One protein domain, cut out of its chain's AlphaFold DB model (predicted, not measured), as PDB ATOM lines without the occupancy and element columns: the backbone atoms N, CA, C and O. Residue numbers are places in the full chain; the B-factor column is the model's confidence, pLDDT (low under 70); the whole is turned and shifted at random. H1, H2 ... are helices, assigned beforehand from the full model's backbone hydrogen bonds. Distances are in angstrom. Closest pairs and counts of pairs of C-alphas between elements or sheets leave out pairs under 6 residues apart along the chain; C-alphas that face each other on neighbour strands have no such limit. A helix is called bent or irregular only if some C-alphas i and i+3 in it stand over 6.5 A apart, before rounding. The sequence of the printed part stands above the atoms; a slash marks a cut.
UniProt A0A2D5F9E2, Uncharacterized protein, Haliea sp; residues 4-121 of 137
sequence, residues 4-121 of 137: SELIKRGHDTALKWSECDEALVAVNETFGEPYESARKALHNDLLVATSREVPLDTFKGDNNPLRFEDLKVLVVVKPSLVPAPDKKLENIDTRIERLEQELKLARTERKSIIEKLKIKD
ATOM      1  N   SER A   4     145.707 180.406 147.128       94.00
ATOM      2  CA  SER A   4     146.923 180.788 146.401       94.00
ATOM      3  C   SER A   4     147.875 181.666 147.224       94.00
ATOM      4  O   SER A   4     149.087 181.478 147.176       94.00
ATOM      5  N   GLU A   5     147.342 182.596 148.020       94.81
ATOM      6  CA  GLU A   5     148.133 183.456 148.913       94.81
ATOM      7  C   GLU A   5     148.716 182.656 150.084       94.81
ATOM      8  O   GLU A   5     149.860 182.875 150.477       94.81
ATOM      9  N   LEU A   6     147.940 181.702 150.614       92.81
ATOM     10  CA  LEU A   6     148.378 180.757 151.643       92.81
ATOM     11  C   LEU A   6     149.533 179.881 151.153       92.81
ATOM     12  O   LEU A   6     150.541 179.771 151.844       92.81
ATOM     13  N   ILE A   7     149.403 179.301 149.957       95.12
ATOM     14  CA  ILE A   7     150.439 178.462 149.345       95.12
ATOM     15  C   ILE A   7     151.720 179.268 149.137       95.12
ATOM     16  O   ILE A   7     152.794 178.801 149.504       95.12
ATOM     17  N   LYS A   8     151.613 180.500 148.624       96.19
ATOM     18  CA  LYS A   8     152.779 181.370 148.431       96.19
ATOM     19  C   LYS A   8     153.500 181.654 149.752       96.19
ATOM     20  O   LYS A   8     154.704 181.459 149.840       96.19
ATOM     21  N   ARG A   9     152.765 182.035 150.803       94.25
ATOM     22  CA  ARG A   9     153.354 182.254 152.137       94.25
ATOM     23  C   ARG A   9     153.967 180.981 152.715       94.25
ATOM     24  O   ARG A   9     155.016 181.054 153.346       94.25
ATOM     25  N   GLY A  10     153.328 179.831 152.503       93.75
ATOM     26  CA  GLY A  10     153.858 178.531 152.906       93.75
ATOM     27  C   GLY A  10     155.192 178.226 152.228       93.75
ATOM     28  O   GLY A  10     156.139 177.842 152.908       93.75
ATOM     29  N   HIS A  11     155.289 178.480 150.922       95.75
ATOM     30  CA  HIS A  11     156.526 178.338 150.158       95.75
ATOM     31  C   HIS A  11     157.624 179.287 150.658       95.75
ATOM     32  O   HIS A  11     158.725 178.837 150.961       95.75
ATOM     33  N   ASP A  12     157.318 180.579 150.813       96.62
ATOM     34  CA  ASP A  12     158.284 181.573 151.301       96.62
ATOM     35  C   ASP A  12     158.798 181.212 152.705       96.62
ATOM     36  O   ASP A  12     159.990 181.311 152.988       96.62
ATOM     37  N   THR A  13     157.909 180.725 153.577       95.31
ATOM     38  CA  THR A  13     158.279 180.283 154.929       95.31
ATOM     39  C   THR A  13     159.152 179.027 154.891       95.31
ATOM     40  O   THR A  13     160.137 178.956 155.619       95.31
ATOM     41  N   ALA A  14     158.824 178.050 154.039       95.50
ATOM     42  CA  ALA A  14     159.611 176.828 153.886       95.50
ATOM     43  C   ALA A  14     161.023 177.117 153.356       95.50
ATOM     44  O   ALA A  14     161.990 176.569 153.880       95.50
ATOM     45  N   LEU A  15     161.148 178.026 152.383       95.19
ATOM     46  CA  LEU A  15     162.440 178.469 151.859       95.19
ATOM     47  C   LEU A  15     163.303 179.089 152.966       95.19
ATOM     48  O   LEU A  15     164.448 178.690 153.153       95.19
ATOM     49  N   LYS A  16     162.739 180.022 153.743       95.56
ATOM     50  CA  LYS A  16     163.463 180.675 154.843       95.56
ATOM     51  C   LYS A  16     163.818 179.737 155.982       95.56
ATOM     52  O   LYS A  16     164.876 179.898 156.583       95.56
ATOM     53  N   TRP A  17     162.970 178.752 156.259       95.94
ATOM     54  CA  TRP A  17     163.314 177.704 157.203       95.94
ATOM     55  C   TRP A  17     164.498 176.862 156.704       95.94
ATOM     56  O   TRP A  17     165.422 176.662 157.479       95.94
ATOM     57  N   SER A  18     164.523 176.453 155.428       95.12
ATOM     58  CA  SER A  18     165.632 175.668 154.854       95.12
ATOM     59  C   SER A  18     166.970 176.408 154.935       95.12
ATOM     60  O   SER A  18     167.943 175.858 155.436       95.12
ATOM     61  N   GLU A  19     166.999 177.683 154.521       94.56
ATOM     62  CA  GLU A  19     168.197 178.536 154.612       94.56
ATOM     63  C   GLU A  19     168.709 178.638 156.064       94.56
ATOM     64  O   GLU A  19     169.912 178.607 156.323       94.56
ATOM     65  N   CYS A  20     167.791 178.770 157.027       94.88
ATOM     66  CA  CYS A  20     168.129 178.876 158.442       94.88
ATOM     67  C   CYS A  20     168.615 177.546 159.029       94.88
ATOM     68  O   CYS A  20     169.577 177.550 159.795       94.88
ATOM     69  N   ASP A  21     167.969 176.435 158.681       94.88
ATOM     70  CA  ASP A  21     168.320 175.094 159.150       94.88
ATOM     71  C   ASP A  21     169.733 174.711 158.696       94.88
ATOM     72  O   ASP A  21     170.570 174.367 159.527       94.88
ATOM     73  N   GLU A  22     170.050 174.906 157.413       94.25
ATOM     74  CA  GLU A  22     171.391 174.668 156.864       94.25
ATOM     75  C   GLU A  22     172.462 175.515 157.566       94.25
ATOM     76  O   GLU A  22     173.519 175.006 157.951       94.25
ATOM     77  N   ALA A  23     172.186 176.804 157.788       94.94
ATOM     78  CA  ALA A  23     173.114 177.689 158.484       94.94
ATOM     79  C   ALA A  23     173.328 177.270 159.949       94.94
ATOM     80  O   ALA A  23     174.457 177.307 160.443       94.94
ATOM     81  N   LEU A  24     172.267 176.860 160.651       93.56
ATOM     82  CA  LEU A  24     172.360 176.381 162.030       93.56
ATOM     83  C   LEU A  24     173.137 175.069 162.124       93.56
ATOM     84  O   LEU A  24     173.954 174.934 163.035       93.56
ATOM     85  N   VAL A  25     172.936 174.141 161.182       94.81
ATOM     86  CA  VAL A  25     173.723 172.902 161.089       94.81
ATOM     87  C   VAL A  25     175.201 173.237 160.914       94.81
ATOM     88  O   VAL A  25     176.011 172.810 161.732       94.81
ATOM     89  N   ALA A  26     175.549 174.087 159.945       94.62
ATOM     90  CA  ALA A  26     176.940 174.460 159.695       94.62
ATOM     91  C   ALA A  26     177.599 175.150 160.907       94.62
ATOM     92  O   ALA A  26     178.744 174.850 161.252       94.62
ATOM     93  N   VAL A  27     176.886 176.055 161.589       95.12
ATOM     94  CA  VAL A  27     177.379 176.710 162.816       95.12
ATOM     95  C   VAL A  27     177.565 175.698 163.943       95.12
ATOM     96  O   VAL A  27     178.564 175.758 164.666       95.12
ATOM     97  N   ASN A  28     176.624 174.768 164.099       94.69
ATOM     98  CA  ASN A  28     176.711 173.746 165.126       94.69
ATOM     99  C   ASN A  28     177.890 172.801 164.868       94.69
ATOM    100  O   ASN A  28     178.688 172.596 165.770       94.69
ATOM    101  N   GLU A  29     178.067 172.308 163.645       94.06
ATOM    102  CA  GLU A  29     179.196 171.442 163.278       94.06
ATOM    103  C   GLU A  29     180.548 172.165 163.412       94.06
ATOM    104  O   GLU A  29     181.521 171.596 163.903       94.06
ATOM    105  N   THR A  30     180.615 173.445 163.027       94.31
ATOM    106  CA  THR A  30     181.882 174.198 163.018       94.31
ATOM    107  C   THR A  30     182.288 174.697 164.404       94.31
ATOM    108  O   THR A  30     183.473 174.717 164.734       94.31
ATOM    109  N   PHE A  31     181.327 175.130 165.224       94.50
ATOM    110  CA  PHE A  31     181.609 175.813 166.492       94.50
ATOM    111  C   PHE A  31     180.910 175.170 167.689       94.50
ATOM    112  O   PHE A  31     181.513 175.085 168.757       94.50
ATOM    113  N   GLY A  32     179.669 174.709 167.525       93.00
ATOM    114  CA  GLY A  32     178.855 174.145 168.606       93.00
ATOM    115  C   GLY A  32     179.395 172.819 169.143       93.00
ATOM    116  O   GLY A  32     179.739 172.724 170.320       93.00
ATOM    117  N   GLU A  33     179.512 171.803 168.289       93.81
ATOM    118  CA  GLU A  33     179.981 170.466 168.663       93.81
ATOM    119  C   GLU A  33     181.421 170.470 169.186       93.81
ATOM    120  O   GLU A  33     181.652 169.870 170.242       93.81
ATOM    121  N   PRO A  34     182.389 171.171 168.555       95.75
ATOM    122  CA  PRO A  34     183.743 171.249 169.092       95.75
ATOM    123  C   PRO A  34     183.790 171.930 170.463       95.75
ATOM    124  O   PRO A  34     184.459 171.432 171.373       95.75
ATOM    125  N   TYR A  35     183.047 173.029 170.644       95.12
ATOM    126  CA  TYR A  35     182.956 173.721 171.929       95.12
ATOM    127  C   TYR A  35     182.339 172.828 173.010       95.12
ATOM    128  O   TYR A  35     182.915 172.681 174.088       95.12
ATOM    129  N   GLU A  36     181.194 172.199 172.733       94.50
ATOM    130  CA  GLU A  36     180.518 171.327 173.695       94.50
ATOM    131  C   GLU A  36     181.352 170.086 174.026       94.50
ATOM    132  O   GLU A  36     181.383 169.654 175.179       94.50
ATOM    133  N   SER A  37     182.088 169.540 173.054       95.19
ATOM    134  CA  SER A  37     183.044 168.454 173.280       95.19
ATOM    135  C   SER A  37     184.166 168.880 174.235       95.19
ATOM    136  O   SER A  37     184.367 168.241 175.271       95.19
ATOM    137  N   ALA A  38     184.835 170.009 173.964       94.62
ATOM    138  CA  ALA A  38     185.903 170.538 174.817       94.62
ATOM    139  C   ALA A  38     185.401 170.894 176.229       94.62
ATOM    140  O   ALA A  38     186.043 170.578 177.232       94.62
ATOM    141  N   ARG A  39     184.210 171.496 176.324       94.31
ATOM    142  CA  ARG A  39     183.548 171.823 177.591       94.31
ATOM    143  C   ARG A  39     183.240 170.570 178.411       94.31
ATOM    144  O   ARG A  39     183.486 170.562 179.617       94.31
ATOM    145  N   LYS A  40     182.700 169.520 177.783       93.62
ATOM    146  CA  LYS A  40     182.412 168.238 178.452       93.62
ATOM    147  C   LYS A  40     183.688 167.538 178.903       93.62
ATOM    148  O   LYS A  40     183.705 167.007 180.009       93.62
ATOM    149  N   ALA A  41     184.743 167.565 178.090       94.00
ATOM    150  CA  ALA A  41     186.045 167.027 178.469       94.00
ATOM    151  C   ALA A  41     186.574 167.715 179.738       94.00
ATOM    152  O   ALA A  41     186.815 167.040 180.735       94.00
ATOM    153  N   LEU A  42     186.604 169.054 179.756       92.88
ATOM    154  CA  LEU A  42     187.014 169.820 180.938       92.88
ATOM    155  C   LEU A  42     186.145 169.510 182.164       92.88
ATOM    156  O   LEU A  42     186.660 169.370 183.270       92.88
ATOM    157  N   HIS A  43     184.827 169.391 181.988       90.31
ATOM    158  CA  HIS A  43     183.928 169.017 183.079       90.31
ATOM    159  C   HIS A  43     184.284 167.647 183.674       90.31
ATOM    160  O   HIS A  43     184.389 167.521 184.894       90.31
ATOM    161  N   ASN A  44     184.507 166.641 182.828       90.25
ATOM    162  CA  ASN A  44     184.884 165.298 183.268       90.25
ATOM    163  C   ASN A  44     186.242 165.296 183.981       90.25
ATOM    164  O   ASN A  44     186.375 164.677 185.036       90.25
ATOM    165  N   ASP A  45     187.219 166.034 183.459       90.50
ATOM    166  CA  ASP A  45     188.538 166.161 184.082       90.50
ATOM    167  C   ASP A  45     188.452 166.843 185.451       90.50
ATOM    168  O   ASP A  45     189.091 166.394 186.402       90.50
ATOM    169  N   LEU A  46     187.607 167.870 185.599       87.88
ATOM    170  CA  LEU A  46     187.348 168.512 186.891       87.88
ATOM    171  C   LEU A  46     186.692 167.547 187.890       87.88
ATOM    172  O   LEU A  46     187.056 167.551 189.068       87.88
ATOM    173  N   LEU A  47     185.770 166.685 187.446       85.44
ATOM    174  CA  LEU A  47     185.180 165.646 188.300       85.44
ATOM    175  C   LEU A  47     186.234 164.628 188.768       85.44
ATOM    176  O   LEU A  47     186.274 164.284 189.949       85.44
ATOM    177  N   VAL A  48     187.116 164.180 187.869       84.81
ATOM    178  CA  VAL A  48     188.218 163.259 188.204       84.81
ATOM    179  C   VAL A  48     189.253 163.928 189.112       84.81
ATOM    180  O   VAL A  48     189.750 163.308 190.046       84.81
ATOM    181  N   ALA A  49     189.578 165.198 188.883       82.31
ATOM    182  CA  ALA A  49     190.478 165.955 189.749       82.31
ATOM    183  C   ALA A  49     189.903 166.092 191.168       82.31
ATOM    184  O   ALA A  49     190.627 165.917 192.147       82.31
ATOM    185  N   THR A  50     188.589 166.311 191.280       75.00
ATOM    186  CA  THR A  50     187.884 166.366 192.570       75.00
ATOM    187  C   THR A  50     187.981 165.034 193.323       75.00
ATOM    188  O   THR A  50     188.168 165.033 194.536       75.00
ATOM    189  N   SER A  51     187.914 163.890 192.627       71.44
ATOM    190  CA  SER A  51     188.069 162.566 193.253       71.44
ATOM    191  C   SER A  51     189.517 162.204 193.609       71.44
ATOM    192  O   SER A  51     189.740 161.259 194.363       71.44
ATOM    193  N   ARG A  52     190.494 162.970 193.108       77.00
ATOM    194  CA  ARG A  52     191.935 162.852 193.395       77.00
ATOM    195  C   ARG A  52     192.447 163.958 194.328       77.00
ATOM    196  O   ARG A  52     193.616 164.320 194.261       77.00
ATOM    197  N   GLU A  53     191.566 164.493 195.174       74.69
ATOM    198  CA  GLU A  53     191.867 165.477 196.227       74.69
ATOM    199  C   GLU A  53     192.322 166.868 195.747       74.69
ATOM    200  O   GLU A  53     192.871 167.633 196.536       74.69
ATOM    201  N   VAL A  54     192.058 167.265 194.493       78.88
ATOM    202  CA  VAL A  54     192.247 168.671 194.086       78.88
ATOM    203  C   VAL A  54     191.144 169.525 194.726       78.88
ATOM    204  O   VAL A  54     189.971 169.356 194.377       78.88
ATOM    205  N   PRO A  55     191.465 170.463 195.642       77.50
ATOM    206  CA  PRO A  55     190.441 171.246 196.322       77.50
ATOM    207  C   PRO A  55     189.760 172.195 195.337       77.50
ATOM    208  O   PRO A  55     190.422 173.007 194.687       77.50
ATOM    209  N   LEU A  56     188.428 172.154 195.265       76.06
ATOM    210  CA  LEU A  56     187.651 173.018 194.368       76.06
ATOM    211  C   LEU A  56     187.774 174.514 194.697       76.06
ATOM    212  O   LEU A  56     187.544 175.359 193.833       76.06
ATOM    213  N   ASP A  57     188.185 174.842 195.923       80.62
ATOM    214  CA  ASP A  57     188.492 176.211 196.338       80.62
ATOM    215  C   ASP A  57     189.639 176.836 195.532       80.62
ATOM    216  O   ASP A  57     189.680 178.055 195.384       80.62
ATOM    217  N   THR A  58     190.506 176.018 194.929       82.94
ATOM    218  CA  THR A  58     191.604 176.464 194.054       82.94
ATOM    219  C   THR A  58     191.100 177.226 192.822       82.94
ATOM    220  O   THR A  58     191.811 178.057 192.269       82.94
ATOM    221  N   PHE A  59     189.853 176.992 192.400       85.44
ATOM    222  CA  PHE A  59     189.250 177.652 191.238       85.44
ATOM    223  C   PHE A  59     188.463 178.928 191.596       85.44
ATOM    224  O   PHE A  59     187.718 179.455 190.766       85.44
ATOM    225  N   LYS A  60     188.579 179.435 192.832       80.81
ATOM    226  CA  LYS A  60     187.876 180.646 193.285       80.81
ATOM    227  C   LYS A  60     188.737 181.906 193.136       80.81
ATOM    228  O   LYS A  60     189.941 181.894 193.365       80.81
ATOM    229  N   GLY A  61     188.072 183.027 192.851       78.62
ATOM    230  CA  GLY A  61     188.671 184.365 192.906       78.62
ATOM    231  C   GLY A  61     189.653 184.677 191.774       78.62
ATOM    232  O   GLY A  61     189.639 184.048 190.716       78.62
ATOM    233  N   ASP A  62     190.487 185.695 191.994       78.00
ATOM    234  CA  ASP A  62     191.360 186.243 190.951       78.00
ATOM    235  C   ASP A  62     192.578 185.371 190.633       78.00
ATOM    236  O   ASP A  62     193.029 185.372 189.491       78.00
ATOM    237  N   ASN A  63     193.017 184.543 191.585       81.81
ATOM    238  CA  ASN A  63     194.117 183.584 191.420       81.81
ATOM    239  C   ASN A  63     193.672 182.242 190.800       81.81
ATOM    240  O   ASN A  63     194.378 181.243 190.930       81.81
ATOM    241  N   ASN A  64     192.498 182.189 190.160       88.38
ATOM    242  CA  ASN A  64     191.995 180.980 189.510       88.38
ATOM    243  C   ASN A  64     192.948 180.550 188.368       88.38
ATOM    244  O   ASN A  64     193.165 181.337 187.442       88.38
ATOM    245  N   PRO A  65     193.473 179.308 188.379       88.69
ATOM    246  CA  PRO A  65     194.402 178.817 187.358       88.69
ATOM    247  C   PRO A  65     193.776 178.678 185.961       88.69
ATOM    248  O   PRO A  65     194.498 178.519 184.984       88.69
ATOM    249  N   LEU A  66     192.447 178.750 185.844       92.06
ATOM    250  CA  LEU A  66     191.706 178.744 184.579       92.06
ATOM    251  C   LEU A  66     191.352 180.163 184.090       92.06
ATOM    252  O   LEU A  66     190.306 180.382 183.466       92.06
ATOM    253  N   ARG A  67     192.202 181.139 184.416       93.31
ATOM    254  CA  ARG A  67     192.173 182.504 183.888       93.31
ATOM    255  C   ARG A  67     193.181 182.613 182.743       93.31
ATOM    256  O   ARG A  67     194.378 182.456 182.958       93.31
ATOM    257  N   PHE A  68     192.695 182.916 181.547       94.00
ATOM    258  CA  PHE A  68     193.492 183.033 180.327       94.00
ATOM    259  C   PHE A  68     193.382 184.469 179.798       94.00
ATOM    260  O   PHE A  68     192.410 184.825 179.127       94.00
ATOM    261  N   GLU A  69     194.344 185.320 180.164       92.81
ATOM    262  CA  GLU A  69     194.342 186.759 179.833       92.81
ATOM    263  C   GLU A  69     194.513 187.020 178.329       92.81
ATOM    264  O   GLU A  69     193.909 187.940 177.777       92.81
ATOM    265  N   ASP A  70     195.275 186.170 177.644       95.38
ATOM    266  CA  ASP A  70     195.456 186.182 176.189       95.38
ATOM    267  C   ASP A  70     194.137 185.949 175.438       95.38
ATOM    268  O   ASP A  70     193.876 186.586 174.415       95.38
ATOM    269  N   LEU A  71     193.270 185.096 175.990       94.31
ATOM    270  CA  LEU A  71     191.938 184.814 175.455       94.31
ATOM    271  C   LEU A  71     190.852 185.737 176.020       94.31
ATOM    272  O   LEU A  71     189.734 185.739 175.506       94.31
ATOM    273  N   LYS A  72     191.159 186.522 177.061       93.62
ATOM    274  CA  LYS A  72     190.190 187.306 177.848       93.62
ATOM    275  C   LYS A  72     189.059 186.437 178.419       93.62
ATOM    276  O   LYS A  72     187.898 186.847 178.435       93.62
ATOM    277  N   VAL A  73     189.391 185.228 178.881       93.25
ATOM    278  CA  VAL A  73     188.428 184.239 179.396       93.25
ATOM    279  C   VAL A  73     188.793 183.807 180.815       93.25
ATOM    280  O   VAL A  73     189.946 183.517 181.118       93.25
ATOM    281  N   LEU A  74     187.779 183.696 181.676       91.69
ATOM    282  CA  LEU A  74     187.868 183.060 182.990       91.69
ATOM    283  C   LEU A  74     186.879 181.894 183.056       91.69
ATOM    284  O   LEU A  74     185.668 182.106 182.948       91.69
ATOM    285  N   VAL A  75     187.368 180.675 183.289       90.88
ATOM    286  CA  VAL A  75     186.490 179.522 183.533       90.88
ATOM    287  C   VAL A  75     186.100 179.483 185.007       90.88
ATOM    288  O   VAL A  75     186.908 179.185 185.887       90.88
ATOM    289  N   VAL A  76     184.831 179.776 185.287       87.50
ATOM    290  CA  VAL A  76     184.291 179.767 186.650       87.50
ATOM    291  C   VAL A  76     183.772 178.373 186.995       87.50
ATOM    292  O   VAL A  76     182.763 177.925 186.451       87.50
ATOM    293  N   VAL A  77     184.424 177.705 187.946       86.00
ATOM    294  CA  VAL A  77     183.988 176.402 188.462       86.00
ATOM    295  C   VAL A  77     183.019 176.622 189.625       86.00
ATOM    296  O   VAL A  77     183.384 177.178 190.659       86.00
ATOM    297  N   LYS A  78     181.761 176.198 189.459       82.88
ATOM    298  CA  LYS A  78     180.727 176.248 190.505       82.88
ATOM    299  C   LYS A  78     180.270 174.827 190.830       82.88
ATOM    300  O   LYS A  78     179.514 174.266 190.038       82.88
ATOM    301  N   PRO A  79     180.705 174.227 191.949       78.12
ATOM    302  CA  PRO A  79     180.177 172.932 192.345       78.12
ATOM    303  C   PRO A  79     178.693 173.047 192.684       78.12
ATOM    304  O   PRO A  79     178.299 173.859 193.523       78.12
ATOM    305  N   SER A  80     177.875 172.209 192.051       80.44
ATOM    306  CA  SER A  80     176.508 171.965 192.501       80.44
ATOM    307  C   SER A  80     176.570 171.051 193.716       80.44
ATOM    308  O   SER A  80     176.868 169.865 193.595       80.44
ATOM    309  N   LEU A  81     176.324 171.617 194.893       78.56
ATOM    310  CA  LEU A  81     176.247 170.854 196.128       78.56
ATOM    311  C   LEU A  81     174.837 170.287 196.259       78.56
ATOM    312  O   LEU A  81     173.863 171.039 196.280       78.56
ATOM    313  N   VAL A  82     174.737 168.968 196.361       78.44
ATOM    314  CA  VAL A  82     173.524 168.317 196.851       78.44
ATOM    315  C   VAL A  82     173.680 168.091 198.353       78.44
ATOM    316  O   VAL A  82     174.787 167.770 198.802       78.44
ATOM    317  N   PRO A  83     172.623 168.301 199.154       76.75
ATOM    318  CA  PRO A  83     172.679 167.957 200.564       76.75
ATOM    319  C   PRO A  83     172.992 166.465 200.710       76.75
ATOM    320  O   PRO A  83     172.608 165.648 199.871       76.75
ATOM    321  N   ALA A  84     173.688 166.113 201.791       80.38
ATOM    322  CA  ALA A  84     173.784 164.716 202.191       80.38
ATOM    323  C   ALA A  84     172.364 164.133 202.370       80.38
ATOM    324  O   ALA A  84     171.443 164.903 202.664       80.38
ATOM    325  N   PRO A  85     172.179 162.808 202.211       80.31
ATOM    326  CA  PRO A  85     170.872 162.178 202.361       80.31
ATOM    327  C   PRO A  85     170.170 162.626 203.650       80.31
ATOM    328  O   PRO A  85     170.692 162.444 204.752       80.31
ATOM    329  N   ASP A  86     169.000 163.248 203.498       91.31
ATOM    330  CA  ASP A  86     168.191 163.776 204.593       91.31
ATOM    331  C   ASP A  86     166.791 163.164 204.530       91.31
ATOM    332  O   ASP A  86     166.084 163.270 203.527       91.31
ATOM    333  N   LYS A  87     166.361 162.554 205.637       90.88
ATOM    334  CA  LYS A  87     165.077 161.844 205.716       90.88
ATOM    335  C   LYS A  87     163.867 162.738 205.439       90.88
ATOM    336  O   LYS A  87     162.823 162.244 205.021       90.88
ATOM    337  N   LYS A  88     163.939 164.047 205.716       92.44
ATOM    338  CA  LYS A  88     162.838 164.968 205.399       92.44
ATOM    339  C   LYS A  88     162.749 165.199 203.898       92.44
ATOM    340  O   LYS A  88     161.632 165.260 203.393       92.44
ATOM    341  N   LEU A  89     163.889 165.301 203.212       88.62
ATOM    342  CA  LEU A  89     163.926 165.389 201.752       88.62
ATOM    343  C   LEU A  89     163.388 164.105 201.123       88.62
ATOM    344  O   LEU A  89     162.445 164.192 200.352       88.62
ATOM    345  N   GLU A  90     163.843 162.931 201.571       89.88
ATOM    346  CA  GLU A  90     163.333 161.636 201.083       89.88
ATOM    347  C   GLU A  90     161.803 161.519 201.216       89.88
ATOM    348  O   GLU A  90     161.109 161.065 200.304       89.88
ATOM    349  N   ASN A  91     161.242 161.980 202.341       94.56
ATOM    350  CA  ASN A  91     159.792 161.997 202.550       94.56
ATOM    351  C   ASN A  91     159.063 162.967 201.605       94.56
ATOM    352  O   ASN A  91     157.944 162.681 201.169       94.56
ATOM    353  N   ILE A  92     159.659 164.128 201.312       93.94
ATOM    354  CA  ILE A  92     159.107 165.090 200.351       93.94
ATOM    355  C   ILE A  92     159.182 164.515 198.936       93.94
ATOM    356  O   ILE A  92     158.177 164.571 198.233       93.94
ATOM    357  N   ASP A  93     160.302 163.910 198.552       91.69
ATOM    358  CA  ASP A  93     160.493 163.292 197.239       91.69
ATOM    359  C   ASP A  93     159.482 162.163 197.020       91.69
ATOM    360  O   ASP A  93     158.751 162.164 196.032       91.69
ATOM    361  N   THR A  94     159.292 161.294 198.016       94.94
ATOM    362  CA  THR A  94     158.251 160.250 197.987       94.94
ATOM    363  C   THR A  94     156.846 160.843 197.807       94.94
ATOM    364  O   THR A  94     155.992 160.299 197.100       94.94
ATOM    365  N   ARG A  95     156.563 161.985 198.452       96.94
ATOM    366  CA  ARG A  95     155.280 162.679 198.291       96.94
ATOM    367  C   ARG A  95     155.133 163.276 196.893       96.94
ATOM    368  O   ARG A  95     154.031 163.217 196.343       96.94
ATOM    369  N   ILE A  96     156.197 163.857 196.343       96.06
ATOM    370  CA  ILE A  96     156.225 164.376 194.973       96.06
ATOM    371  C   ILE A  96     155.916 163.238 194.001       96.06
ATOM    372  O   ILE A  96     154.964 163.360 193.235       96.06
ATOM    373  N   GLU A  97     156.607 162.103 194.113       96.06
ATOM    374  CA  GLU A  97     156.374 160.930 193.264       96.06
ATOM    375  C   GLU A  97     154.914 160.466 193.309       96.06
ATOM    376  O   GLU A  97     154.301 160.192 192.272       96.06
ATOM    377  N   ARG A  98     154.304 160.429 194.501       96.69
ATOM    378  CA  ARG A  98     152.886 160.072 194.645       96.69
ATOM    379  C   ARG A  98     151.972 161.055 193.912       96.69
ATOM    380  O   ARG A  98     151.070 160.639 193.187       96.69
ATOM    381  N   LEU A  99     152.198 162.357 194.088       97.69
ATOM    382  CA  LEU A  99     151.409 163.397 193.425       97.69
ATOM    383  C   LEU A  99     151.589 163.360 191.902       97.69
ATOM    384  O   LEU A  99     150.631 163.580 191.160       97.69
ATOM    385  N   GLU A 100     152.783 163.035 191.414       96.75
ATOM    386  CA  GLU A 100     153.044 162.852 189.986       96.75
ATOM    387  C   GLU A 100     152.290 161.649 189.409       96.75
ATOM    388  O   GLU A 100     151.743 161.730 188.301       96.75
ATOM    389  N   GLN A 101     152.190 160.550 190.162       96.31
ATOM    390  CA  GLN A 101     151.369 159.399 189.780       96.31
ATOM    391  C   GLN A 101     149.879 159.755 189.731       96.31
ATOM    392  O   GLN A 101     149.212 159.451 188.739       96.31
ATOM    393  N   GLU A 102     149.363 160.443 190.751       96.69
ATOM    394  CA  GLU A 102     147.975 160.924 190.779       96.69
ATOM    395  C   GLU A 102     147.688 161.841 189.572       96.69
ATOM    396  O   GLU A 102     146.712 161.644 188.840       96.69
ATOM    397  N   LEU A 103     148.594 162.779 189.277       96.69
ATOM    398  CA  LEU A 103     148.498 163.657 188.110       96.69
ATOM    399  C   LEU A 103     148.499 162.867 186.793       96.69
ATOM    400  O   LEU A 103     147.765 163.206 185.858       96.69
ATOM    401  N   LYS A 104     149.313 161.814 186.690       96.88
ATOM    402  CA  LYS A 104     149.368 160.942 185.511       96.88
ATOM    403  C   LYS A 104     148.040 160.217 185.284       96.88
ATOM    404  O   LYS A 104     147.584 160.140 184.138       96.88
ATOM    405  N   LEU A 105     147.403 159.723 186.344       96.56
ATOM    406  CA  LEU A 105     146.083 159.094 186.265       96.56
ATOM    407  C   LEU A 105     145.020 160.095 185.799       96.56
ATOM    408  O   LEU A 105     144.358 159.842 184.792       96.56
ATOM    409  N   ALA A 106     144.947 161.273 186.424       96.50
ATOM    410  CA  ALA A 106     144.012 162.329 186.028       96.50
ATOM    411  C   ALA A 106     144.208 162.770 184.562       96.50
ATOM    412  O   ALA A 106     143.251 162.960 183.808       96.50
ATOM    413  N   ARG A 107     145.464 162.872 184.098       96.44
ATOM    414  CA  ARG A 107     145.784 163.141 182.683       96.44
ATOM    415  C   ARG A 107     145.265 162.045 181.751       96.44
ATOM    416  O   ARG A 107     144.840 162.351 180.637       96.44
ATOM    417  N   THR A 108     145.325 160.790 182.180       96.00
ATOM    418  CA  THR A 108     144.868 159.636 181.395       96.00
ATOM    419  C   THR A 108     143.346 159.612 181.306       96.00
ATOM    420  O   THR A 108     142.798 159.454 180.215       96.00
ATOM    421  N   GLU A 109     142.663 159.867 182.420       95.50
ATOM    422  CA  GLU A 109     141.210 160.013 182.463       95.50
ATOM    423  C   GLU A 109     140.731 161.147 181.547       95.50
ATOM    424  O   GLU A 109     139.881 160.926 180.681       95.50
ATOM    425  N   ARG A 110     141.354 162.331 181.635       96.00
ATOM    426  CA  ARG A 110     141.066 163.456 180.731       96.00
ATOM    427  C   ARG A 110     141.205 163.058 179.259       96.00
ATOM    428  O   ARG A 110     140.335 163.394 178.458       96.00
ATOM    429  N   LYS A 111     142.277 162.348 178.886       94.44
ATOM    430  CA  LYS A 111     142.465 161.857 177.507       94.44
ATOM    431  C   LYS A 111     141.346 160.901 177.096       94.44
ATOM    432  O   LYS A 111     140.808 161.049 176.005       94.44
ATOM    433  N   SER A 112     140.957 159.973 177.970       93.75
ATOM    434  CA  SER A 112     139.843 159.053 177.708       93.75
ATOM    435  C   SER A 112     138.529 159.800 177.459       93.75
ATOM    436  O   SER A 112     137.806 159.473 176.519       93.75
ATOM    437  N   ILE A 113     138.230 160.828 178.257       93.06
ATOM    438  CA  ILE A 113     137.036 161.665 178.073       93.06
ATOM    439  C   ILE A 113     137.081 162.388 176.722       93.06
ATOM    440  O   ILE A 113     136.089 162.366 175.999       93.06
ATOM    441  N   ILE A 114     138.227 162.965 176.344       91.06
ATOM    442  CA  ILE A 114     138.400 163.622 175.038       91.06
ATOM    443  C   ILE A 114     138.131 162.643 173.884       91.06
ATOM    444  O   ILE A 114     137.389 162.986 172.967       91.06
ATOM    445  N   GLU A 115     138.670 161.421 173.929       89.00
ATOM    446  CA  GLU A 115     138.409 160.414 172.887       89.00
ATOM    447  C   GLU A 115     136.929 160.011 172.827       89.00
ATOM    448  O   GLU A 115     136.356 159.892 171.745       89.00
ATOM    449  N   LYS A 116     136.258 159.881 173.979       89.12
ATOM    450  CA  LYS A 116     134.806 159.633 174.016       89.12
ATOM    451  C   LYS A 116     134.011 160.776 173.378       89.12
ATOM    452  O   LYS A 116     133.014 160.508 172.715       89.12
ATOM    453  N   LEU A 117     134.433 162.027 173.568       89.50
ATOM    454  CA  LEU A 117     133.787 163.190 172.948       89.50
ATOM    455  C   LEU A 117     133.959 163.200 171.421       89.50
ATOM    456  O   LEU A 117     133.023 163.581 170.727       89.50
ATOM    457  N   LYS A 118     135.088 162.706 170.891       85.44
ATOM    458  CA  LYS A 118     135.282 162.534 169.437       85.44
ATOM    459  C   LYS A 118     134.308 161.528 168.827       85.44
ATOM    460  O   LYS A 118     133.820 161.745 167.729       85.44
ATOM    461  N   ILE A 119     134.019 160.438 169.542       84.25
ATOM    462  CA  ILE A 119     133.092 159.391 169.077       84.25
ATOM    463  C   ILE A 119     131.634 159.871 169.124       84.25
ATOM    464  O   ILE A 119     130.822 159.460 168.302       84.25
ATOM    465  N   LYS A 120     131.289 160.736 170.086       81.69
ATOM    466  CA  LYS A 120     129.926 161.258 170.291       81.69
ATOM    467  C   LYS A 120     129.565 162.456 169.401       81.69
ATOM    468  O   LYS A 120     128.589 163.133 169.705       81.69
ATOM    469  N   ASP A 121     130.343 162.712 168.352       70.06
ATOM    470  CA  ASP A 121     130.140 163.821 167.410       70.06
ATOM    471  C   ASP A 121     130.026 165.192 168.111       70.06
ATOM    472  O   ASP A 121     129.167 166.020 167.816       70.06
TER     473      ASP A 121
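Overview. This is residues 4 to 121 of the 137 residues of an uncharacterized protein of Haliea sp (UniProt A0A2D5F9E2). The model is a wide, open C lying nearly in one slab: the long bent helix H1 makes one limb, the long helix H3 makes the other, and the short helix H2 with the long loop of residues 60 to 86 joins them at one end. The space between the two limbs is empty, the start of H1 and the end of H3 lie at the open side, and residues 68 to 73 stick out as the tip of a narrow loop that folds back on itself. The printed part has 118 residues, with three named helices in the order H1, H2, H3 and no named strand; its class is all helix. It is extended, with a radius of gyration of the C-alphas of 25.8 A, and its C-alphas span 70 by 53 by 21 A along the three main axes, a flat outline.

Arrangement. From the first printed residue runs H1, residues 4 to 51, which by its hydrogen bonds was assigned as one helix but is bent: C-alphas 30 and 33 are 7.0 A apart, where about 5 A is found in a regular helix. Its arms are H1a, residues 4 to 30, and H1b, residues 33 to 51, and residues 31 and 32 belong to neither. The lines of H1a and H1b stand at a steep tilt of 46 degrees, and the two arms are near each other, with 5 pairs of C-alphas within 10 A. A tight link of 4 residues leads to H2, residues 56 to 59. H1b and H2 are close but not clearly touching: their closest C-alphas, those of Thr 50 and Leu 56, are 6.9 A apart, and their centres are 15.7 A apart. After H2 comes a long link of 27 residues, in which residues 67 to 68 pair with residues 73 to 74, antiparallel, in stretches too short to be named strands. It ends at H3, residues 87 to 119. H3 touches no helix; it is apart from H1a, from H1b and from H2, and H1a is apart from H2 as well. In H1a, H1b and H3 every O i to N i+4 pair is within hydrogen-bond range; H2 is too short for such a pair, and its one O i to N i+3 pair is within range.

Along the chain. H1a begins at Ser 4, with its C-alpha at (146.923, 180.788, 146.401), and ends at Thr 30; it is 39.3 A from first to last C-alpha. H1b runs from Glu 33 to Ser 51 over 27.1 A, and C-alpha 51 is at (188.069, 162.566, 193.253). H2 runs from Leu 56 to Phe 59 and is 5.8 A from first to last C-alpha. H3 runs from Lys 87 to Ile 119 over 48.7 A, from C-alpha 87 at (165.077, 161.844, 205.716) to C-alpha 119 at (133.092, 159.391, 169.077).

Size, cuts and confidence. The two C-alphas farthest apart are those of Asn 63 and Lys 120, at 71.2 A, while the first and last printed C-alphas, those of Ser 4 and Asp 121, are 31.8 A apart. Residues 4 to 23 of H1 stand free, and so do residues 80 to 121, of which 87 to 119 belong to H3. The printed part has no cut. The link from H2 to H3 is long, and its residues 60 to 86 have C-alphas 15 to 30 A from the mean of all C-alphas. The mean pLDDT of the printed part is 90.3, with 81 for H2, and no printed residue is under 70.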